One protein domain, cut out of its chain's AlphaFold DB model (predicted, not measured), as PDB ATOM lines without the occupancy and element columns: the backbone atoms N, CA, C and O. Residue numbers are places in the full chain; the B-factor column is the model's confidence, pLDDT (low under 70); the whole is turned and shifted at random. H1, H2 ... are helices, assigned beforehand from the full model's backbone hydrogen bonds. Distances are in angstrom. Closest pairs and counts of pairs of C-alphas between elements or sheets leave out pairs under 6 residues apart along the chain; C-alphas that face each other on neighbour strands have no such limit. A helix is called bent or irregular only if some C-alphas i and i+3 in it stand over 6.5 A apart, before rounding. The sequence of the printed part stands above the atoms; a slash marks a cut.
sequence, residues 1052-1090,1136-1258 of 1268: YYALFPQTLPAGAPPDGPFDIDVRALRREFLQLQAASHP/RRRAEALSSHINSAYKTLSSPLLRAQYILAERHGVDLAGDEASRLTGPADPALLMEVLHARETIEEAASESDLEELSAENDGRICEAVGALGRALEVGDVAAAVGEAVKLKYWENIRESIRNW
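AT A GLANCE: This is residues 1052 to 1090 and 1136 to 1258 of the 1268 residues of the protein "HSCB_C domain-containing protein" of Cytospora leucostoma (UniProt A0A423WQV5). What does the model look like? Helices H6 and H7 form a long hairpin at the core of a bundle, with H5 along H7 and H3 on the H7 half nearer its start; H1 and H2, side by side, form an arm that meets the bundle at a corner through H3. What is it made of? The printed part has 162 residues with seven named helices, H1 to H7 in order, and no named strand; its class is all helix. How large is it? It is only just compact, close to loose, with a radius of gyration of the C-alphas of 17.9 A and spans of 52 by 37 by 25 A.

IN THESE COORDINATES: Where does the first helix begin? Residues 1052 to 1073 hold no named element; then H1 takes residues 1074 to 1087, from C-alpha 1074 at (50.661, -72.305, 32.559), 19.6 A long. What follows the cut? H2 takes residues 1136 to 1154, 26.8 A; H3 takes 1156 to 1168, 17.1 A; H4 takes 1177 to 1180, 5.3 A. Which helices come last? H5 takes residues 1186 to 1201, 22.4 A; H6 takes 1205 to 1232, 40.1 A, with a kink of 28 degrees near residue 1212, and is only just irregular, C-alphas 1207 and 1210 being 6.9 A apart. H7 takes 1235 to 1256, 31.1 A, and ends with C-alpha 1256 at (36.134, -60.719, 23.556).

HOW THE PARTS SIT: How do H1 to H3 stand? H1 and H2 touch, closest at the C-alphas of Gln 1085 and Ser 1143, 6.1 A, at a shallow tilt of 2 degrees, opposite ways. H2 and H3 touch only at the corner, closest at the C-alphas of Leu 1153 and Arg 1159, 5.0 A, about perpendicular at 76 degrees. What does the hub H7 touch? In the up and down bundle of H3, H5, H6 and H7, each running against the one before, H7 touches H3, closest C-alphas Leu 1157 and Ala 1242, 6.5 A; H5, Ile 1199 and Ile 1255, 7.0 A; and H6, Leu 1226 and Ala 1238, 5.1 A. H4 is close to H7 but not clearly touching, while H1 and H7 are apart. Are the O i to N i+4 pairs within hydrogen-bond range? Every one is in H2, H3, H5 and H7; H1 has 9 of 10, H6 21 of 24, and H4 is too short for such a pair.

THE WHOLE: How far does it reach? The two farthest C-alphas, of Arg 1136 and Ala 1187, are 53.2 A apart. Where is the cut? Residues 1091 to 1135 are not printed, and C-alphas 1090 and 1136 are 5.5 A apart across it; of the links printed whole, none is long. Where is confidence low? Residues 1062, 1066, 1090 and 1173 to 1184 are under 70 in pLDDT.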
ATOM      1  N   TYR A1052      56.929 -64.331  44.800       87.31
ATOM      2  CA  TYR A1052      55.950 -65.135  44.046       87.31
ATOM      3  C   TYR A1052      56.573 -66.330  43.316       87.31
ATOM      4  O   TYR A1052      55.980 -67.406  43.300       87.31
ATOM      5  N   TYR A1053      57.784 -66.187  42.768       84.25
ATOM      6  CA  TYR A1053      58.496 -67.305  42.136       84.25
ATOM      7  C   TYR A1053      58.905 -68.378  43.161       84.25
ATOM      8  O   TYR A1053      58.989 -69.552  42.820       84.25
ATOM      9  N   ALA A1054      59.124 -68.004  44.429       83.94
ATOM     10  CA  ALA A1054      59.463 -68.948  45.499       83.94
ATOM     11  C   ALA A1054      58.298 -69.870  45.912       83.94
ATOM     12  O   ALA A1054      58.535 -70.893  46.551       83.94
ATOM     13  N   LEU A1055      57.052 -69.530  45.556       84.44
ATOM     14  CA  LEU A1055      55.863 -70.320  45.898       84.44
ATOM     15  C   LEU A1055      55.636 -71.523  44.971       84.44
ATOM     16  O   LEU A1055      54.852 -72.398  45.326       84.44
ATOM     17  N   PHE A1056      56.307 -71.578  43.815       87.62
ATOM     18  CA  PHE A1056      56.084 -72.589  42.774       87.62
ATOM     19  C   PHE A1056      57.370 -73.367  42.408       87.62
ATOM     20  O   PHE A1056      57.806 -73.350  41.254       87.62
ATOM     21  N   PRO A1057      58.041 -74.023  43.378       82.38
ATOM     22  CA  PRO A1057      59.352 -74.640  43.168       82.38
ATOM     23  C   PRO A1057      59.345 -75.867  42.241       82.38
ATOM     24  O   PRO A1057      60.393 -76.190  41.687       82.38
ATOM     25  N   GLN A1058      58.216 -76.563  42.051       81.31
ATOM     26  CA  GLN A1058      58.145 -77.693  41.110       81.31
ATOM     27  C   GLN A1058      58.108 -77.222  39.653       81.31
ATOM     28  O   GLN A1058      58.544 -77.952  38.763       81.31
ATOM     29  N   THR A1059      57.561 -76.031  39.400       82.56
ATOM     30  CA  THR A1059      57.347 -75.508  38.042       82.56
ATOM     31  C   THR A1059      58.319 -74.398  37.656       82.56
ATOM     32  O   THR A1059      58.606 -74.244  36.471       82.56
ATOM     33  N   LEU A1060      58.887 -73.684  38.635       82.31
ATOM     34  CA  LEU A1060      59.848 -72.589  38.449       82.31
ATOM     35  C   LEU A1060      61.149 -72.781  39.266       82.31
ATOM     36  O   LEU A1060      61.568 -71.863  39.973       82.31
ATOM     37  N   PRO A1061      61.843 -73.937  39.167       74.94
ATOM     38  CA  PRO A1061      63.029 -74.240  39.983       74.94
ATOM     39  C   PRO A1061      64.242 -73.326  39.716       74.94
ATOM     40  O   PRO A1061      65.166 -73.300  40.525       74.94
ATOM     41  N   ALA A1062      64.250 -72.592  38.598       69.12
ATOM     42  CA  ALA A1062      65.291 -71.626  38.228       69.12
ATOM     43  C   ALA A1062      64.935 -70.161  38.575       69.12
ATOM     44  O   ALA A1062      65.764 -69.270  38.422       69.12
ATOM     45  N   GLY A1063      63.710 -69.896  39.044       72.56
ATOM     46  CA  GLY A1063      63.245 -68.543  39.342       72.56
ATOM     47  C   GLY A1063      62.870 -67.710  38.114       72.56
ATOM     48  O   GLY A1063      62.357 -68.229  37.123       72.56
ATOM     49  N   ALA A1064      63.058 -66.394  38.226       77.81
ATOM     50  CA  ALA A1064      62.692 -65.398  37.215       77.81
ATOM     51  C   ALA A1064      63.887 -65.018  36.315       77.81
ATOM     52  O   ALA A1064      65.025 -65.151  36.768       77.81
ATOM     53  N   PRO A1065      63.670 -64.427  35.124       76.81
ATOM     54  CA  PRO A1065      64.741 -63.869  34.289       76.81
ATOM     55  C   PRO A1065      65.690 -62.927  35.043       76.81
ATOM     56  O   PRO A1065      65.226 -62.210  35.936       76.81
ATOM     57  N   PRO A1066      66.998 -62.906  34.717       66.00
ATOM     58  CA  PRO A1066      67.672 -63.719  33.694       66.00
ATOM     59  C   PRO A1066      68.058 -65.137  34.169       66.00
ATOM     60  O   PRO A1066      68.612 -65.910  33.396       66.00
ATOM     61  N   ASP A1067      67.788 -65.489  35.432       72.19
ATOM     62  CA  ASP A1067      68.188 -66.771  36.038       72.19
ATOM     63  C   ASP A1067      67.317 -67.962  35.564       72.19
ATOM     64  O   ASP A1067      67.774 -69.106  35.538       72.19
ATOM     65  N   GLY A1068      66.075 -67.685  35.146       74.88
ATOM     66  CA  GLY A1068      65.124 -68.628  34.546       74.88
ATOM     67  C   GLY A1068      64.353 -68.007  33.366       74.88
ATOM     68  O   GLY A1068      64.441 -66.798  33.154       74.88
ATOM     69  N   PRO A1069      63.600 -68.797  32.579       79.44
ATOM     70  CA  PRO A1069      62.911 -68.306  31.382       79.44
ATOM     71  C   PRO A1069      61.787 -67.313  31.712       79.44
ATOM     72  O   PRO A1069      61.132 -67.413  32.752       79.44
ATOM     73  N   PHE A1070      61.520 -66.367  30.802       83.75
ATOM     74  CA  PHE A1070      60.362 -65.473  30.943       83.75
ATOM     75  C   PHE A1070      59.040 -66.189  30.644       83.75
ATOM     76  O   PHE A1070      58.021 -65.883  31.273       83.75
ATOM     77  N   ASP A1071      59.043 -67.143  29.708       80.38
ATOM     78  CA  ASP A1071      57.877 -67.979  29.426       80.38
ATOM     79  C   ASP A1071      57.738 -69.143  30.425       80.38
ATOM     80  O   ASP A1071      58.722 -69.673  30.941       80.38
ATOM     81  N   ILE A1072      56.493 -69.517  30.729       85.31
ATOM     82  CA  ILE A1072      56.123 -70.446  31.804       85.31
ATOM     83  C   ILE A1072      54.983 -71.339  31.306       85.31
ATOM     84  O   ILE A1072      53.935 -70.826  30.909       85.31
ATOM     85  N   ASP A1073      55.120 -72.668  31.421       85.12
ATOM     86  CA  ASP A1073      54.000 -73.582  31.156       85.12
ATOM     87  C   ASP A1073      52.875 -73.364  32.179       85.12
ATOM     88  O   ASP A1073      52.865 -73.921  33.282       85.12
ATOM     89  N   VAL A1074      51.868 -72.590  31.775       86.75
ATOM     90  CA  VAL A1074      50.661 -72.305  32.559       86.75
ATOM     91  C   VAL A1074      49.916 -73.598  32.941       86.75
ATOM     92  O   VAL A1074      49.236 -73.634  33.966       86.75
ATOM     93  N   ARG A1075      50.067 -74.701  32.188       86.38
ATOM     94  CA  ARG A1075      49.480 -76.014  32.529       86.38
ATOM     95  C   ARG A1075      50.265 -76.734  33.624       86.38
ATOM     96  O   ARG A1075      49.670 -77.501  34.381       86.38
ATOM     97  N   ALA A1076      51.575 -76.526  33.731       85.00
ATOM     98  CA  ALA A1076      52.368 -76.954  34.878       85.00
ATOM     99  C   ALA A1076      52.044 -76.083  36.097       85.00
ATOM    100  O   ALA A1076      51.584 -76.620  37.105       85.00
ATOM    101  N   LEU A1077      52.151 -74.756  35.965       89.38
ATOM    102  CA  LEU A1077      51.871 -73.789  37.033       89.38
ATOM    103  C   LEU A1077      50.479 -74.003  37.655       89.38
ATOM    104  O   LEU A1077      50.333 -74.030  38.874       89.38
ATOM    105  N   ARG A1078      49.448 -74.251  36.832       88.81
ATOM    106  CA  ARG A1078      48.082 -74.541  37.302       88.81
ATOM    107  C   ARG A1078      47.954 -75.864  38.068       88.81
ATOM    108  O   ARG A1078      47.085 -75.965  38.930       88.81
ATOM    109  N   ARG A1079      48.782 -76.877  37.781       89.62
ATOM    110  CA  ARG A1079      48.789 -78.148  38.535       89.62
ATOM    111  C   ARG A1079      49.389 -77.955  39.926       89.62
ATOM    112  O   ARG A1079      48.775 -78.381  40.900       89.62
ATOM    113  N   GLU A1080      50.525 -77.265  40.019       90.12
ATOM    114  CA  GLU A1080      51.153 -76.939  41.306       90.12
ATOM    115  C   GLU A1080      50.269 -75.992  42.138       90.12
ATOM    116  O   GLU A1080      50.024 -76.254  43.312       90.12
ATOM    117  N   PHE A1081      49.676 -74.968  41.514       92.38
ATOM    118  CA  PHE A1081      48.683 -74.097  42.148       92.38
ATOM    119  C   PHE A1081      47.516 -74.874  42.774       92.38
ATOM    120  O   PHE A1081      47.200 -74.651  43.940       92.38
ATOM    121  N   LEU A1082      46.903 -75.818  42.048       89.94
ATOM    122  CA  LEU A1082      45.805 -76.628  42.588       89.94
ATOM    123  C   LEU A1082      46.258 -77.542  43.739       89.94
ATOM    124  O   LEU A1082      45.499 -77.747  44.685       89.94
ATOM    125  N   GLN A1083      47.493 -78.054  43.704       87.81
ATOM    126  CA  GLN A1083      48.074 -78.840  44.798       87.81
ATOM    127  C   GLN A1083      48.288 -77.984  46.059       87.81
ATOM    128  O   GLN A1083      47.900 -78.388  47.156       87.81
ATOM    129  N   LEU A1084      48.846 -76.780  45.906       86.94
ATOM    130  CA  LEU A1084      49.076 -75.830  47.000       86.94
ATOM    131  C   LEU A1084      47.760 -75.281  47.573       86.94
ATOM    132  O   LEU A1084      47.609 -75.168  48.791       86.94
ATOM    133  N   GLN A1085      46.780 -74.984  46.717       86.25
ATOM    134  CA  GLN A1085      45.450 -74.531  47.128       86.25
ATOM    135  C   GLN A1085      44.692 -75.626  47.895       86.25
ATOM    136  O   GLN A1085      44.050 -75.329  48.900       86.25
ATOM    137  N   ALA A1086      44.809 -76.892  47.476       84.06
ATOM    138  CA  ALA A1086      44.244 -78.024  48.210       84.06
ATOM    139  C   ALA A1086      44.909 -78.209  49.586       84.06
ATOM    140  O   ALA A1086      44.212 -78.449  50.568       84.06
ATOM    141  N   ALA A1087      46.234 -78.044  49.679       78.81
ATOM    142  CA  ALA A1087      46.976 -78.150  50.938       78.81
ATOM    143  C   ALA A1087      46.749 -76.971  51.910       78.81
ATOM    144  O   ALA A1087      46.906 -77.136  53.117       78.81
ATOM    145  N   SER A1088      46.381 -75.788  51.403       75.25
ATOM    146  CA  SER A1088      46.148 -74.563  52.193       75.25
ATOM    147  C   SER A1088      44.666 -74.235  52.431       75.25
ATOM    148  O   SER A1088      44.350 -73.148  52.919       75.25
ATOM    149  N   HIS A1089      43.740 -75.146  52.110       73.62
ATOM    150  CA  HIS A1089      42.307 -74.875  52.232       73.62
ATOM    151  C   HIS A1089      41.875 -74.733  53.709       73.62
ATOM    152  O   HIS A1089      42.181 -75.614  54.518       73.62
ATOM    153  N   PRO A1090      41.124 -73.678  54.098       68.50
ATOM    154  CA  PRO A1090      40.816 -73.396  55.505       68.50
ATOM    155  C   PRO A1090      40.022 -74.497  56.223       68.50
ATOM    156  O   PRO A1090      40.111 -74.607  57.448       68.50
ATOM    157  N   ARG A1136      43.369 -71.152  61.177       76.19
ATOM    158  CA  ARG A1136      42.451 -70.884  60.064       76.19
ATOM    159  C   ARG A1136      42.761 -69.548  59.382       76.19
ATOM    160  O   ARG A1136      42.882 -69.526  58.165       76.19
ATOM    161  N   ARG A1137      43.005 -68.470  60.142       78.06
ATOM    162  CA  ARG A1137      43.391 -67.167  59.557       78.06
ATOM    163  C   ARG A1137      44.734 -67.211  58.820       78.06
ATOM    164  O   ARG A1137      44.907 -66.503  57.834       78.06
ATOM    165  N   ARG A1138      45.682 -68.041  59.277       76.25
ATOM    166  CA  ARG A1138      46.955 -68.272  58.568       76.25
ATOM    167  C   ARG A1138      46.735 -69.015  57.248       76.25
ATOM    168  O   ARG A1138      47.316 -68.613  56.251       76.25
ATOM    169  N   ALA A1139      45.873 -70.031  57.217       79.06
ATOM    170  CA  ALA A1139      45.500 -70.722  55.980       79.06
ATOM    171  C   ALA A1139      44.740 -69.804  55.003       79.06
ATOM    172  O   ALA A1139      45.078 -69.745  53.824       79.06
ATOM    173  N   GLU A1140      43.793 -69.002  55.502       81.31
ATOM    174  CA  GLU A1140      43.080 -67.981  54.719       81.31
ATOM    175  C   GLU A1140      44.080 -66.992  54.076       81.31
ATOM    176  O   GLU A1140      44.038 -66.786  52.864       81.31
ATOM    177  N   ALA A1141      45.055 -66.475  54.836       81.75
ATOM    178  CA  ALA A1141      46.098 -65.575  54.328       81.75
ATOM    179  C   ALA A1141      47.111 -66.236  53.364       81.75
ATOM    180  O   ALA A1141      47.548 -65.607  52.403       81.75
ATOM    181  N   LEU A1142      47.486 -67.501  53.586       82.69
ATOM    182  CA  LEU A1142      48.353 -68.240  52.659       82.69
ATOM    183  C   LEU A1142      47.632 -68.531  51.339       82.69
ATOM    184  O   LEU A1142      48.201 -68.322  50.271       82.69
ATOM    185  N   SER A1143      46.364 -68.948  51.396       84.88
ATOM    186  CA  SER A1143      45.575 -69.233  50.195       84.88
ATOM    187  C   SER A1143      45.334 -67.980  49.345       84.88
ATOM    188  O   SER A1143      45.433 -68.052  48.120       84.88
ATOM    189  N   SER A1144      45.100 -66.807  49.949       85.62
ATOM    190  CA  SER A1144      44.996 -65.546  49.200       85.62
ATOM    191  C   SER A1144      46.330 -65.135  48.564       85.62
ATOM    192  O   SER A1144      46.340 -64.729  47.403       85.62
ATOM    193  N   HIS A1145      47.458 -65.330  49.255       86.50
ATOM    194  CA  HIS A1145      48.793 -65.069  48.708       86.50
ATOM    195  C   HIS A1145      49.126 -65.986  47.512       86.50
ATOM    196  O   HIS A1145      49.554 -65.497  46.467       86.50
ATOM    197  N   ILE A1146      48.829 -67.290  47.612       87.62
ATOM    198  CA  ILE A1146      48.981 -68.270  46.519       87.62
ATOM    199  C   ILE A1146      48.085 -67.909  45.318       87.62
ATOM    200  O   ILE A1146      48.536 -67.967  44.173       87.62
ATOM    201  N   ASN A1147      46.839 -67.484  45.562       89.19
ATOM    202  CA  ASN A1147      45.923 -67.013  44.515       89.19
ATOM    203  C   ASN A1147      46.462 -65.776  43.775       89.19
ATOM    204  O   ASN A1147      46.368 -65.714  42.547       89.19
ATOM    205  N   SER A1148      47.017 -64.797  44.494       88.25
ATOM    206  CA  SER A1148      47.625 -63.601  43.891       88.25
ATOM    207  C   SER A1148      48.858 -63.956  43.064       88.25
ATOM    208  O   SER A1148      48.936 -63.571  41.899       88.25
ATOM    209  N   ALA A1149      49.768 -64.761  43.616       89.06
ATOM    210  CA  ALA A1149      50.976 -65.193  42.925       89.06
ATOM    211  C   ALA A1149      50.664 -65.971  41.635       89.06
ATOM    212  O   ALA A1149      51.239 -65.678  40.587       89.06
ATOM    213  N   TYR A1150      49.696 -66.900  41.665       90.69
ATOM    214  CA  TYR A1150      49.245 -67.606  40.461       90.69
ATOM    215  C   TYR A1150      48.694 -66.643  39.399       90.69
ATOM    216  O   TYR A1150      49.079 -66.743  38.236       90.69
ATOM    217  N   LYS A1151      47.837 -65.681  39.781       90.69
ATOM    218  CA  LYS A1151      47.302 -64.678  38.843       90.69
ATOM    219  C   LYS A1151      48.425 -63.875  38.184       90.69
ATOM    220  O   LYS A1151      48.504 -63.869  36.956       90.69
ATOM    221  N   THR A1152      49.308 -63.274  38.983       89.75
ATOM    222  CA  THR A1152      50.431 -62.456  38.500       89.75
ATOM    223  C   THR A1152      51.370 -63.244  37.590       89.75
ATOM    224  O   THR A1152      51.733 -62.747  36.532       89.75
ATOM    225  N   LEU A1153      51.718 -64.487  37.935       88.56
ATOM    226  CA  LEU A1153      52.599 -65.311  37.100       88.56
ATOM    227  C   LEU A1153      51.896 -65.887  35.855       88.56
ATOM    228  O   LEU A1153      52.572 -66.218  34.881       88.56
ATOM    229  N   SER A1154      50.563 -65.996  35.847       89.12
ATOM    230  CA  SER A1154      49.810 -66.555  34.711       89.12
ATOM    231  C   SER A1154      49.659 -65.609  33.511       89.12
ATOM    232  O   SER A1154      49.689 -66.089  32.380       89.12
ATOM    233  N   SER A1155      49.541 -64.290  33.724       89.06
ATOM    234  CA  SER A1155      49.512 -63.288  32.642       89.06
ATOM    235  C   SER A1155      50.938 -62.848  32.282       89.06
ATOM    236  O   SER A1155      51.680 -62.473  33.189       89.06
ATOM    237  N   PRO A1156      51.337 -62.823  30.994       89.06
ATOM    238  CA  PRO A1156      52.638 -62.292  30.585       89.06
ATOM    239  C   PRO A1156      52.837 -60.814  30.958       89.06
ATOM    240  O   PRO A1156      53.932 -60.440  31.376       89.06
ATOM    241  N   LEU A1157      51.785 -59.989  30.872       89.25
ATOM    242  CA  LEU A1157      51.848 -58.570  31.234       89.25
ATOM    243  C   LEU A1157      52.058 -58.385  32.741       89.25
ATOM    244  O   LEU A1157      53.014 -57.724  33.143       89.25
ATOM    245  N   LEU A1158      51.234 -59.029  33.580       89.00
ATOM    246  CA  LEU A1158      51.382 -58.948  35.041       89.00
ATOM    247  C   LEU A1158      52.729 -59.528  35.508       89.00
ATOM    248  O   LEU A1158      53.350 -58.987  36.422       89.00
ATOM    249  N   ARG A1159      53.211 -60.596  34.858       89.38
ATOM    250  CA  ARG A1159      54.526 -61.210  35.100       89.38
ATOM    251  C   ARG A1159      55.659 -60.223  34.806       89.38
ATOM    252  O   ARG A1159      56.554 -60.075  35.632       89.38
ATOM    253  N   ALA A1160      55.606 -59.517  33.675       87.38
ATOM    254  CA  ALA A1160      56.604 -58.511  33.314       87.38
ATOM    255  C   ALA A1160      56.573 -57.284  34.236       87.38
ATOM    256  O   ALA A1160      57.623 -56.883  34.732       87.38
ATOM    257  N   GLN A1161      55.386 -56.734  34.521       88.31
ATOM    258  CA  GLN A1161      55.213 -55.635  35.480       88.31
ATOM    259  C   GLN A1161      55.802 -56.002  36.852       88.31
ATOM    260  O   GLN A1161      56.531 -55.213  37.446       88.31
ATOM    261  N   TYR A1162      55.553 -57.227  37.323       87.62
ATOM    262  CA  TYR A1162      56.075 -57.732  38.592       87.62
ATOM    263  C   TYR A1162      57.608 -57.893  38.600       87.62
ATOM    264  O   TYR A1162      58.257 -57.487  39.562       87.62
ATOM    265  N   ILE A1163      58.213 -58.416  37.523       86.62
ATOM    266  CA  ILE A1163      59.682 -58.495  37.389       86.62
ATOM    267  C   ILE A1163      60.307 -57.092  37.367       86.62
ATOM    268  O   ILE A1163      61.307 -56.860  38.047       86.62
ATOM    269  N   LEU A1164      59.730 -56.157  36.606       85.12
ATOM    270  CA  LEU A1164      60.240 -54.790  36.461       85.12
ATOM    271  C   LEU A1164      60.123 -53.983  37.764       85.12
ATOM    272  O   LEU A1164      61.063 -53.268  38.118       85.12
ATOM    273  N   ALA A1165      59.045 -54.168  38.528       85.19
ATOM    274  CA  ALA A1165      58.895 -53.570  39.850       85.19
ATOM    275  C   ALA A1165      59.924 -54.130  40.856       85.19
ATOM    276  O   ALA A1165      60.662 -53.357  41.463       85.19
ATOM    277  N   GLU A1166      60.027 -55.457  40.998       81.12
ATOM    278  CA  GLU A1166      60.845 -56.097  42.047       81.12
ATOM    279  C   GLU A1166      62.355 -56.098  41.743       81.12
ATOM    280  O   GLU A1166      63.162 -55.881  42.646       81.12
ATOM    281  N   ARG A1167      62.779 -56.339  40.487       76.38
ATOM    282  CA  ARG A1167      64.215 -56.352  40.119       76.38
ATOM    283  C   ARG A1167      64.765 -54.980  39.725       76.38
ATOM    284  O   ARG A1167      65.968 -54.766  39.868       76.38
ATOM    285  N   HIS A1168      63.928 -54.077  39.208       77.56
ATOM    286  CA  HIS A1168      64.388 -52.821  38.595       77.56
ATOM    287  C   HIS A1168      63.745 -51.551  39.177       77.56
ATOM    288  O   HIS A1168      64.166 -50.453  38.818       77.56
ATOM    289  N   GLY A1169      62.776 -51.668  40.094       76.88
ATOM    290  CA  GLY A1169      62.113 -50.523  40.724       76.88
ATOM    291  C   GLY A1169      61.179 -49.739  39.797       76.88
ATOM    292  O   GLY A1169      60.857 -48.592  40.098       76.88
ATOM    293  N   VAL A1170      60.764 -50.326  38.668       79.12
ATOM    294  CA  VAL A1170      59.912 -49.669  37.665       79.12
ATOM    295  C   VAL A1170      58.477 -50.176  37.793       79.12
ATOM    296  O   VAL A1170      58.151 -51.263  37.320       79.12
ATOM    297  N   ASP A1171      57.614 -49.381  38.423       76.38
ATOM    298  CA  ASP A1171      56.176 -49.658  38.469       76.38
ATOM    299  C   ASP A1171      55.501 -49.253  37.145       76.38
ATOM    300  O   ASP A1171      55.576 -48.102  36.709       76.38
ATOM    301  N   LEU A1172      54.840 -50.223  36.511       72.12
ATOM    302  CA  LEU A1172      54.065 -50.072  35.277       72.12
ATOM    303  C   LEU A1172      52.580 -50.441  35.465       72.12
ATOM    304  O   LEU A1172      51.864 -50.610  34.476       72.12
ATOM    305  N   ALA A1173      52.112 -50.614  36.706       65.19
ATOM    306  CA  ALA A1173      50.723 -50.964  37.009       65.19
ATOM    307  C   ALA A1173      49.773 -49.748  37.017       65.19
ATOM    308  O   ALA A1173      48.563 -49.925  36.888       65.19
ATOM    309  N   GLY A1174      50.305 -48.527  37.156       60.25
ATOM    310  CA  GLY A1174      49.542 -47.271  37.147       60.25
ATOM    311  C   GLY A1174      49.748 -46.400  35.899       60.25
ATOM    312  O   GLY A1174      50.634 -46.638  35.077       60.25
ATOM    313  N   ASP A1175      48.961 -45.324  35.798       52.97
ATOM    314  CA  ASP A1175      48.948 -44.381  34.659       52.97
ATOM    315  C   ASP A1175      50.290 -43.653  34.411       52.97
ATOM    316  O   ASP A1175      50.521 -43.080  33.343       52.97
ATOM    317  N   GLU A1176      51.205 -43.696  35.384       48.59
ATOM    318  CA  GLU A1176      52.558 -43.130  35.312       48.59
ATOM    319  C   GLU A1176      53.458 -43.816  34.261       48.59
ATOM    320  O   GLU A1176      54.435 -43.211  33.811       48.59
ATOM    321  N   ALA A1177      53.109 -45.020  33.782       49.53
ATOM    322  CA  ALA A1177      53.822 -45.706  32.693       49.53
ATOM    323  C   ALA A1177      53.961 -44.835  31.421       49.53
ATOM    324  O   ALA A1177      55.000 -44.837  30.752       49.53
ATOM    325  N   SER A1178      52.947 -44.007  31.140       49.81
ATOM    326  CA  SER A1178      52.934 -43.045  30.025       49.81
ATOM    327  C   SER A1178      53.830 -41.817  30.249       49.81
ATOM    328  O   SER A1178      54.044 -41.042  29.319       49.81
ATOM    329  N   ARG A1179      54.354 -41.599  31.465       53.28
ATOM    330  CA  ARG A1179      55.332 -40.532  31.761       53.28
ATOM    331  C   ARG A1179      56.773 -41.036  31.731       53.28
ATOM    332  O   ARG A1179      57.664 -40.276  31.362       53.28
ATOM    333  N   LEU A1180      56.996 -42.304  32.083       52.81
ATOM    334  CA  LEU A1180      58.322 -42.935  32.089       52.81
ATOM    335  C   LEU A1180      58.886 -43.170  30.678       52.81
ATOM    336  O   LEU A1180      60.096 -43.093  30.485       52.81
ATOM    337  N   THR A1181      58.015 -43.422  29.698       54.38
ATOM    338  CA  THR A1181      58.405 -43.867  28.342       54.38
ATOM    339  C   THR A1181      58.459 -42.724  27.309       54.38
ATOM    340  O   THR A1181      58.856 -42.931  26.167       54.38
ATOM    341  N   GLY A1182      58.084 -41.499  27.695       58.19
ATOM    342  CA  GLY A1182      57.894 -40.380  26.761       58.19
ATOM    343  C   GLY A1182      56.588 -40.485  25.952       58.19
ATOM    344  O   GLY A1182      55.736 -41.319  26.262       58.19
ATOM    345  N   PRO A1183      56.376 -39.624  24.935       55.06
ATOM    346  CA  PRO A1183      55.212 -39.737  24.060       55.06
ATOM    347  C   PRO A1183      55.287 -41.049  23.269       55.06
ATOM    348  O   PRO A1183      56.252 -41.268  22.540       55.06
ATOM    349  N   ALA A1184      54.273 -41.906  23.417       59.91
ATOM    350  CA  ALA A1184      54.225 -43.213  22.765       59.91
ATOM    351  C   ALA A1184      54.363 -43.105  21.235       59.91
ATOM    352  O   ALA A1184      53.854 -42.158  20.628       59.91
ATOM    353  N   ASP A1185      55.035 -44.091  20.630       71.62
ATOM    354  CA  ASP A1185      55.369 -44.105  19.204       71.62
ATOM    355  C   ASP A1185      54.139 -43.789  18.329       71.62
ATOM    356  O   ASP A1185      53.152 -44.532  18.367       71.62
ATOM    357  N   PRO A1186      54.174 -42.732  17.491       74.44
ATOM    358  CA  PRO A1186      53.027 -42.360  16.660       74.44
ATOM    359  C   PRO A1186      52.571 -43.460  15.690       74.44
ATOM    360  O   PRO A1186      51.405 -43.474  15.305       74.44
ATOM    361  N   ALA A1187      53.464 -44.385  15.320       77.31
ATOM    362  CA  ALA A1187      53.128 -45.585  14.552       77.31
ATOM    363  C   ALA A1187      52.272 -46.567  15.375       77.31
ATOM    364  O   ALA A1187      51.167 -46.898  14.957       77.31
ATOM    365  N   LEU A1188      52.714 -46.929  16.586       82.19
ATOM    366  CA  LEU A1188      51.973 -47.804  17.503       82.19
ATOM    367  C   LEU A1188      50.573 -47.251  17.804       82.19
ATOM    368  O   LEU A1188      49.591 -47.989  17.779       82.19
ATOM    369  N   LEU A1189      50.460 -45.943  18.056       81.19
ATOM    370  CA  LEU A1189      49.161 -45.305  18.286       81.19
ATOM    371  C   LEU A1189      48.257 -45.357  17.043       81.19
ATOM    372  O   LEU A1189      47.051 -45.541  17.187       81.19
ATOM    373  N   MET A1190      48.817 -45.230  15.837       84.81
ATOM    374  CA  MET A1190      48.070 -45.346  14.580       84.81
ATOM    375  C   MET A1190      47.583 -46.781  14.335       84.81
ATOM    376  O   MET A1190      46.426 -46.971  13.972       84.81
ATOM    377  N   GLU A1191      48.419 -47.785  14.599       84.25
ATOM    378  CA  GLU A1191      48.061 -49.208  14.505       84.25
ATOM    379  C   GLU A1191      46.959 -49.584  15.511       84.25
ATOM    380  O   GLU A1191      45.972 -50.223  15.149       84.25
ATOM    381  N   VAL A1192      47.079 -49.123  16.762       87.06
ATOM    382  CA  VAL A1192      46.065 -49.318  17.814       87.06
ATOM    383  C   VAL A1192      44.743 -48.627  17.464       87.06
ATOM    384  O   VAL A1192      43.682 -49.169  17.767       87.06
ATOM    385  N   LEU A1193      44.776 -47.453  16.822       84.12
ATOM    386  CA  LEU A1193      43.569 -46.769  16.345       84.12
ATOM    387  C   LEU A1193      42.917 -47.506  15.167       84.12
ATOM    388  O   LEU A1193      41.709 -47.713  15.204       84.12
ATOM    389  N   HIS A1194      43.696 -47.966  14.185       84.94
ATOM    390  CA  HIS A1194      43.186 -48.737  13.046       84.94
ATOM    391  C   HIS A1194      42.523 -50.049  13.502       84.94
ATOM    392  O   HIS A1194      41.389 -50.330  13.129       84.94
ATOM    393  N   ALA A1195      43.164 -50.800  14.407       85.62
ATOM    394  CA  ALA A1195      42.579 -52.010  14.990       85.62
ATOM    395  C   ALA A1195      41.257 -51.738  15.740       85.62
ATOM    396  O   ALA A1195      40.361 -52.579  15.749       85.62
ATOM    397  N   ARG A1196      41.103 -50.560  16.360       85.50
ATOM    398  CA  ARG A1196      39.850 -50.143  17.017       85.50
ATOM    399  C   ARG A1196      38.772 -49.721  16.020       85.50
ATOM    400  O   ARG A1196      37.608 -50.025  16.252       85.50
ATOM    401  N   GLU A1197      39.149 -49.068  14.925       86.38
ATOM    402  CA  GLU A1197      38.243 -48.728  13.823       86.38
ATOM    403  C   GLU A1197      37.641 -50.005  13.217       86.38
ATOM    404  O   GLU A1197      36.421 -50.119  13.142       86.38
ATOM    405  N   THR A1198      38.456 -51.036  12.962       84.88
ATOM    406  CA  THR A1198      37.976 -52.363  12.526       84.88
ATOM    407  C   THR A1198      36.991 -53.006  13.521       84.88
ATOM    408  O   THR A1198      36.025 -53.639  13.101       84.88
ATOM    409  N   ILE A1199      37.176 -52.814  14.835       86.19
ATOM    410  CA  ILE A1199      36.253 -53.323  15.875       86.19
ATOM    411  C   ILE A1199      34.928 -52.537  15.918       86.19
ATOM    412  O   ILE A1199      33.885 -53.119  16.224       86.19
ATOM    413  N   GLU A1200      34.940 -51.236  15.606       81.94
ATOM    414  CA  GLU A1200      33.718 -50.430  15.466       81.94
ATOM    415  C   GLU A1200      32.977 -50.672  14.135       81.94
ATOM    416  O   GLU A1200      31.755 -50.515  14.097       81.94
ATOM    417  N   GLU A1201      33.678 -51.050  13.061       81.12
ATOM    418  CA  GLU A1201      33.081 -51.334  11.744       81.12
ATOM    419  C   GLU A1201      32.580 -52.779  11.570       81.12
ATOM    420  O   GLU A1201      31.723 -53.023  10.715       81.12
ATOM    421  N   ALA A1202      33.065 -53.733  12.375       82.50
ATOM    422  CA  ALA A1202      32.639 -55.131  12.328       82.50
ATOM    423  C   ALA A1202      31.111 -55.287  12.472       82.50
ATOM    424  O   ALA A1202      30.484 -54.714  13.368       82.50
ATOM    425  N   ALA A1203      30.505 -56.107  11.609       77.00
ATOM    426  CA  ALA A1203      29.063 -56.370  11.603       77.00
ATOM    427  C   ALA A1203      28.710 -57.761  12.161       77.00
ATOM    428  O   ALA A1203      27.564 -58.011  12.544       77.00
ATOM    429  N   SER A1204      29.688 -58.664  12.206       81.94
ATOM    430  CA  SER A1204      29.580 -60.054  12.631       81.94
ATOM    431  C   SER A1204      30.837 -60.508  13.380       81.94
ATOM    432  O   SER A1204      31.925 -59.980  13.174       81.94
ATOM    433  N   GLU A1205      30.695 -61.530  14.226       80.50
ATOM    434  CA  GLU A1205      31.810 -62.124  14.983       80.50
ATOM    435  C   GLU A1205      32.912 -62.671  14.052       80.50
ATOM    436  O   GLU A1205      34.098 -62.545  14.348       80.50
ATOM    437  N   SER A1206      32.531 -63.164  12.867       81.25
ATOM    438  CA  SER A1206      33.451 -63.611  11.812       81.25
ATOM    439  C   SER A1206      34.326 -62.501  11.219       81.25
ATOM    440  O   SER A1206      35.421 -62.800  10.750       81.25
ATOM    441  N   ASP A1207      33.901 -61.233  11.266       82.19
ATOM    442  CA  ASP A1207      34.726 -60.106  10.795       82.19
ATOM    443  C   ASP A1207      35.898 -59.817  11.759       82.19
ATOM    444  O   ASP A1207      36.861 -59.141  11.398       82.19
ATOM    445  N   LEU A1208      35.834 -60.342  12.991       85.00
ATOM    446  CA  LEU A1208      36.846 -60.166  14.035       85.00
ATOM    447  C   LEU A1208      37.811 -61.353  14.164       85.00
ATOM    448  O   LEU A1208      38.812 -61.230  14.870       85.00
ATOM    449  N   GLU A1209      37.564 -62.486  13.495       85.00
ATOM    450  CA  GLU A1209      38.445 -63.664  13.570       85.00
ATOM    451  C   GLU A1209      39.852 -63.362  13.024       85.00
ATOM    452  O   GLU A1209      40.851 -63.710  13.660       85.00
ATOM    453  N   GLU A1210      39.943 -62.654  11.891       86.94
ATOM    454  CA  GLU A1210      41.220 -62.257  11.277       86.94
ATOM    455  C   GLU A1210      41.982 -61.256  12.161       86.94
ATOM    456  O   GLU A1210      43.160 -61.463  12.457       86.94
ATOM    457  N   LEU A1211      41.294 -60.234  12.684       87.50
ATOM    458  CA  LEU A1211      41.883 -59.253  13.599       87.50
ATOM    459  C   LEU A1211      42.311 -59.884  14.936       87.50
ATOM    460  O   LEU A1211      43.346 -59.512  15.488       87.50
ATOM    461  N   SER A1212      41.556 -60.856  15.460       87.75
ATOM    462  CA  SER A1212      41.941 -61.585  16.674       87.75
ATOM    463  C   SER A1212      43.198 -62.417  16.439       87.75
ATOM    464  O   SER A1212      44.083 -62.411  17.292       87.75
ATOM    465  N   ALA A1213      43.307 -63.097  15.293       89.81
ATOM    466  CA  ALA A1213      44.497 -63.864  14.938       89.81
ATOM    467  C   ALA A1213      45.727 -62.959  14.742       89.81
ATOM    468  O   ALA A1213      46.812 -63.280  15.226       89.81
ATOM    469  N   GLU A1214      45.554 -61.802  14.095       88.38
ATOM    470  CA  GLU A1214      46.611 -60.803  13.927       88.38
ATOM    471  C   GLU A1214      47.059 -60.217  15.281       88.38
ATOM    472  O   GLU A1214      48.254 -60.124  15.565       88.38
ATOM    473  N   ASN A1215      46.113 -59.879  16.166       91.50
ATOM    474  CA  ASN A1215      46.402 -59.325  17.488       91.50
ATOM    475  C   ASN A1215      47.018 -60.354  18.454       91.50
ATOM    476  O   ASN A1215      47.964 -60.020  19.165       91.50
ATOM    477  N   ASP A1216      46.557 -61.609  18.464       88.75
ATOM    478  CA  ASP A1216      47.218 -62.680  19.224       88.75
ATOM    479  C   ASP A1216      48.630 -62.972  18.664       88.75
ATOM    480  O   ASP A1216      49.545 -63.273  19.435       88.75
ATOM    481  N   GLY A1217      48.852 -62.778  17.356       90.75
ATOM    482  CA  GLY A1217      50.182 -62.742  16.739       90.75
ATOM    483  C   GLY A1217      51.071 -61.632  17.310       90.75
ATOM    484  O   GLY A1217      52.144 -61.924  17.844       90.75
ATOM    485  N   ARG A1218      50.596 -60.376  17.302       89.00
ATOM    486  CA  ARG A1218      51.295 -59.221  17.910       89.00
ATOM    487  C   ARG A1218      51.617 -59.441  19.391       89.00
ATOM    488  O   ARG A1218      52.698 -59.077  19.849       89.00
ATOM    489  N   ILE A1219      50.711 -60.072  20.144       90.06
ATOM    490  CA  ILE A1219      50.936 -60.445  21.549       90.06
ATOM    491  C   ILE A1219      52.076 -61.461  21.669       90.06
ATOM    492  O   ILE A1219      52.944 -61.287  22.523       90.06
ATOM    493  N   CYS A1220      52.122 -62.489  20.817       88.50
ATOM    494  CA  CYS A1220      53.214 -63.466  20.823       88.50
ATOM    495  C   CYS A1220      54.569 -62.825  20.476       88.50
ATOM    496  O   CYS A1220      55.577 -63.137  21.114       88.50
ATOM    497  N   GLU A1221      54.604 -61.899  19.513       89.44
ATOM    498  CA  GLU A1221      55.820 -61.160  19.155       89.44
ATOM    499  C   GLU A1221      56.301 -60.249  20.292       89.44
ATOM    500  O   GLU A1221      57.477 -60.318  20.664       89.44
ATOM    501  N   ALA A1222      55.397 -59.469  20.899       87.81
ATOM    502  CA  ALA A1222      55.698 -58.596  22.033       87.81
ATOM    503  C   ALA A1222      56.168 -59.393  23.263       87.81
ATOM    504  O   ALA A1222      57.185 -59.053  23.862       87.81
ATOM    505  N   VAL A1223      55.502 -60.504  23.608       90.44
ATOM    506  CA  VAL A1223      55.923 -61.410  24.697       90.44
ATOM    507  C   VAL A1223      57.305 -62.014  24.417       90.44
ATOM    508  O   VAL A1223      58.136 -62.085  25.322       90.44
ATOM    509  N   GLY A1224      57.590 -62.391  23.168       88.06
ATOM    510  CA  GLY A1224      58.907 -62.885  22.765       88.06
ATOM    511  C   GLY A1224      60.005 -61.814  22.807       88.06
ATOM    512  O   GLY A1224      61.138 -62.114  23.184       88.06
ATOM    513  N   ALA A1225      59.697 -60.569  22.434       87.00
ATOM    514  CA  ALA A1225      60.625 -59.441  22.520       87.00
ATOM    515  C   ALA A1225      60.915 -59.050  23.978       87.00
ATOM    516  O   ALA A1225      62.077 -58.914  24.358       87.00
ATOM    517  N   LEU A1226      59.868 -58.977  24.798       88.00
ATOM    518  CA  LEU A1226      59.913 -58.719  26.235       88.00
ATOM    519  C   LEU A1226      60.724 -59.783  26.988       88.00
ATOM    520  O   LEU A1226      61.560 -59.435  27.819       88.00
ATOM    521  N   GLY A1227      60.555 -61.065  26.642       86.19
ATOM    522  CA  GLY A1227      61.375 -62.153  27.180       86.19
ATOM    523  C   GLY A1227      62.863 -61.966  26.888       86.19
ATOM    524  O   GLY A1227      63.664 -61.935  27.819       86.19
ATOM    525  N   ARG A1228      63.228 -61.722  25.621       86.38
ATOM    526  CA  ARG A1228      64.626 -61.460  25.226       86.38
ATOM    527  C   ARG A1228      65.210 -60.221  25.912       86.38
ATOM    528  O   ARG A1228      66.371 -60.243  26.308       86.38
ATOM    529  N   ALA A1229      64.427 -59.154  26.075       85.62
ATOM    530  CA  ALA A1229      64.864 -57.949  26.780       85.62
ATOM    531  C   ALA A1229      65.163 -58.232  28.264       85.62
ATOM    532  O   ALA A1229      66.209 -57.825  28.766       85.62
ATOM    533  N   LEU A1230      64.300 -58.993  28.947       83.81
ATOM    534  CA  LEU A1230      64.483 -59.391  30.349       83.81
ATOM    535  C   LEU A1230      65.613 -60.422  30.549       83.81
ATOM    536  O   LEU A1230      66.272 -60.404  31.586       83.81
ATOM    537  N   GLU A1231      65.875 -61.286  29.566       83.50
ATOM    538  CA  GLU A1231      67.014 -62.222  29.557       83.50
ATOM    539  C   GLU A1231      68.362 -61.507  29.345       83.50
ATOM    540  O   GLU A1231      69.359 -61.872  29.964       83.50
ATOM    541  N   VAL A1232      68.393 -60.461  28.509       84.38
ATOM    542  CA  VAL A1232      69.580 -59.609  28.282       84.38
ATOM    543  C   VAL A1232      69.771 -58.566  29.397       84.38
ATOM    544  O   VAL A1232      70.880 -58.069  29.595       84.38
ATOM    545  N   GLY A1233      68.713 -58.242  30.147       80.19
ATOM    546  CA  GLY A1233      68.712 -57.203  31.182       80.19
ATOM    547  C   GLY A1233      68.483 -55.780  30.651       80.19
ATOM    548  O   GLY A1233      68.768 -54.813  31.360       80.19
ATOM    549  N   ASP A1234      67.969 -55.628  29.426       84.75
ATOM    550  CA  ASP A1234      67.609 -54.326  28.855       84.75
ATOM    551  C   ASP A1234      66.246 -53.861  29.393       84.75
ATOM    552  O   ASP A1234      65.179 -54.157  28.850       84.75
ATOM    553  N   VAL A1235      66.304 -53.099  30.485       82.81
ATOM    554  CA  VAL A1235      65.133 -52.514  31.150       82.81
ATOM    555  C   VAL A1235      64.386 -51.536  30.234       82.81
ATOM    556  O   VAL A1235      63.164 -51.450  30.313       82.81
ATOM    557  N   ALA A1236      65.079 -50.809  29.350       81.81
ATOM    558  CA  ALA A1236      64.446 -49.808  28.491       81.81
ATOM    559  C   ALA A1236      63.620 -50.475  27.382       81.81
ATOM    560  O   ALA A1236      62.460 -50.112  27.172       81.81
ATOM    561  N   ALA A1237      64.178 -51.502  26.734       82.44
ATOM    562  CA  ALA A1237      63.438 -52.333  25.789       82.44
ATOM    563  C   ALA A1237      62.278 -53.076  26.479       82.44
ATOM    564  O   ALA A1237      61.160 -53.079  25.963       82.44
ATOM    565  N   ALA A1238      62.500 -53.642  27.672       85.19
ATOM    566  CA  ALA A1238      61.459 -54.351  28.416       85.19
ATOM    567  C   ALA A1238      60.279 -53.443  28.815       85.19
ATOM    568  O   ALA A1238      59.127 -53.857  28.703       85.19
ATOM    569  N   VAL A1239      60.529 -52.191  29.219       85.12
ATOM    570  CA  VAL A1239      59.461 -51.210  29.487       85.12
ATOM    571  C   VAL A1239      58.676 -50.886  28.211       85.12
ATOM    572  O   VAL A1239      57.444 -50.915  28.233       85.12
ATOM    573  N   GLY A1240      59.359 -50.646  27.085       83.62
ATOM    574  CA  GLY A1240      58.707 -50.364  25.800       83.62
ATOM    575  C   GLY A1240      57.813 -51.508  25.305       83.62
ATOM    576  O   GLY A1240      56.661 -51.280  24.929       83.62
ATOM    577  N   GLU A1241      58.300 -52.750  25.360       87.25
ATOM    578  CA  GLU A1241      57.517 -53.928  24.958       87.25
ATOM    579  C   GLU A1241      56.377 -54.249  25.941       87.25
ATOM    580  O   GLU A1241      55.301 -54.662  25.510       87.25
ATOM    581  N   ALA A1242      56.538 -53.986  27.245       87.06
ATOM    582  CA  ALA A1242      55.447 -54.109  28.216       87.06
ATOM    583  C   ALA A1242      54.317 -53.086  27.967       87.06
ATOM    584  O   ALA A1242      53.137 -53.425  28.085       87.06
ATOM    585  N   VAL A1243      54.652 -51.852  27.563       85.75
ATOM    586  CA  VAL A1243      53.659 -50.830  27.176       85.75
ATOM    587  C   VAL A1243      52.923 -51.230  25.890       85.75
ATOM    588  O   VAL A1243      51.695 -51.142  25.850       85.75
ATOM    589  N   LYS A1244      53.628 -51.740  24.869       86.94
ATOM    590  CA  LYS A1244      52.999 -52.315  23.660       86.94
ATOM    591  C   LYS A1244      52.044 -53.455  24.012       86.94
ATOM    592  O   LYS A1244      50.899 -53.459  23.565       86.94
ATOM    593  N   LEU A1245      52.488 -54.383  24.862       89.25
ATOM    594  CA  LEU A1245      51.691 -55.523  25.308       89.25
ATOM    595  C   LEU A1245      50.390 -55.087  26.003       89.25
ATOM    596  O   LEU A1245      49.351 -55.674  25.710       89.25
ATOM    597  N   LYS A1246      50.396 -54.023  26.829       87.75
ATOM    598  CA  LYS A1246      49.160 -53.459  27.415       87.75
ATOM    599  C   LYS A1246      48.139 -53.077  26.331       87.75
ATOM    600  O   LYS A1246      46.968 -53.427  26.451       87.75
ATOM    601  N   TYR A1247      48.557 -52.401  25.258       87.38
ATOM    602  CA  TYR A1247      47.637 -52.021  24.179       87.38
ATOM    603  C   TYR A1247      47.038 -53.235  23.452       87.38
ATOM    604  O   TYR A1247      45.829 -53.256  23.208       87.38
ATOM    605  N   TRP A1248      47.845 -54.259  23.155       89.69
ATOM    606  CA  TRP A1248      47.363 -55.468  22.478       89.69
ATOM    607  C   TRP A1248      46.482 -56.350  23.381       89.69
ATOM    608  O   TRP A1248      45.495 -56.915  22.902       89.69
ATOM    609  N   GLU A1249      46.761 -56.440  24.691       89.12
ATOM    610  CA  GLU A1249      45.866 -57.127  25.635       89.12
ATOM    611  C   GLU A1249      44.523 -56.384  25.776       89.12
ATOM    612  O   GLU A1249      43.480 -57.038  25.704       89.12
ATOM    613  N   ASN A1250      44.513 -55.043  25.836       89.19
ATOM    614  CA  ASN A1250      43.272 -54.252  25.808       89.19
ATOM    615  C   ASN A1250      42.464 -54.490  24.512       89.19
ATOM    616  O   ASN A1250      41.238 -54.610  24.567       89.19
ATOM    617  N   ILE A1251      43.114 -54.592  23.343       88.25
ATOM    618  CA  ILE A1251      42.442 -54.929  22.070       88.25
ATOM    619  C   ILE A1251      41.854 -56.348  22.119       88.25
ATOM    620  O   ILE A1251      40.696 -56.544  21.751       88.25
ATOM    621  N   ARG A1252      42.589 -57.329  22.659       88.81
ATOM    622  CA  ARG A1252      42.109 -58.713  22.824       88.81
ATOM    623  C   ARG A1252      40.885 -58.802  23.743       88.81
ATOM    624  O   ARG A1252      39.985 -59.599  23.489       88.81
ATOM    625  N   GLU A1253      40.831 -58.001  24.805       87.00
ATOM    626  CA  GLU A1253      39.639 -57.904  25.660       87.00
ATOM    627  C   GLU A1253      38.487 -57.164  24.971       87.00
ATOM    628  O   GLU A1253      37.336 -57.570  25.112       87.00
ATOM    629  N   SER A1254      38.784 -56.151  24.154       85.38
ATOM    630  CA  SER A1254      37.779 -55.430  23.358       85.38
ATOM    631  C   SER A1254      37.077 -56.344  22.350       85.38
ATOM    632  O   SER A1254      35.856 -56.292  22.240       85.38
ATOM    633  N   ILE A1255      37.824 -57.232  21.682       86.62
ATOM    634  CA  ILE A1255      37.277 -58.258  20.779       86.62
ATOM    635  C   ILE A1255      36.418 -59.270  21.558       86.62
ATOM    636  O   ILE A1255      35.298 -59.566  21.156       86.62
ATOM    637  N   ARG A1256      36.889 -59.762  22.715       84.06
ATOM    638  CA  ARG A1256      36.134 -60.719  23.556       84.06
ATOM    639  C   ARG A1256      34.852 -60.150  24.170       84.06
ATOM    640  O   ARG A1256      33.962 -60.921  24.512       84.06
ATOM    641  N   ASN A1257      34.784 -58.832  24.336       83.44
ATOM    642  CA  ASN A1257      33.630 -58.114  24.876       83.44
ATOM    643  C   ASN A1257      32.738 -57.509  23.771       83.44
ATOM    644  O   ASN A1257      31.804 -56.765  24.081       83.44
ATOM    645  N   TRP A1258      33.020 -57.789  22.493       84.31
ATOM    646  CA  TRP A1258      32.222 -57.307  21.369       84.31
ATOM    647  C   TRP A1258      30.872 -58.039  21.298       84.31
ATOM    648  O   TRP A1258      30.792 -59.259  21.424       84.31
TER     649      TRP A1258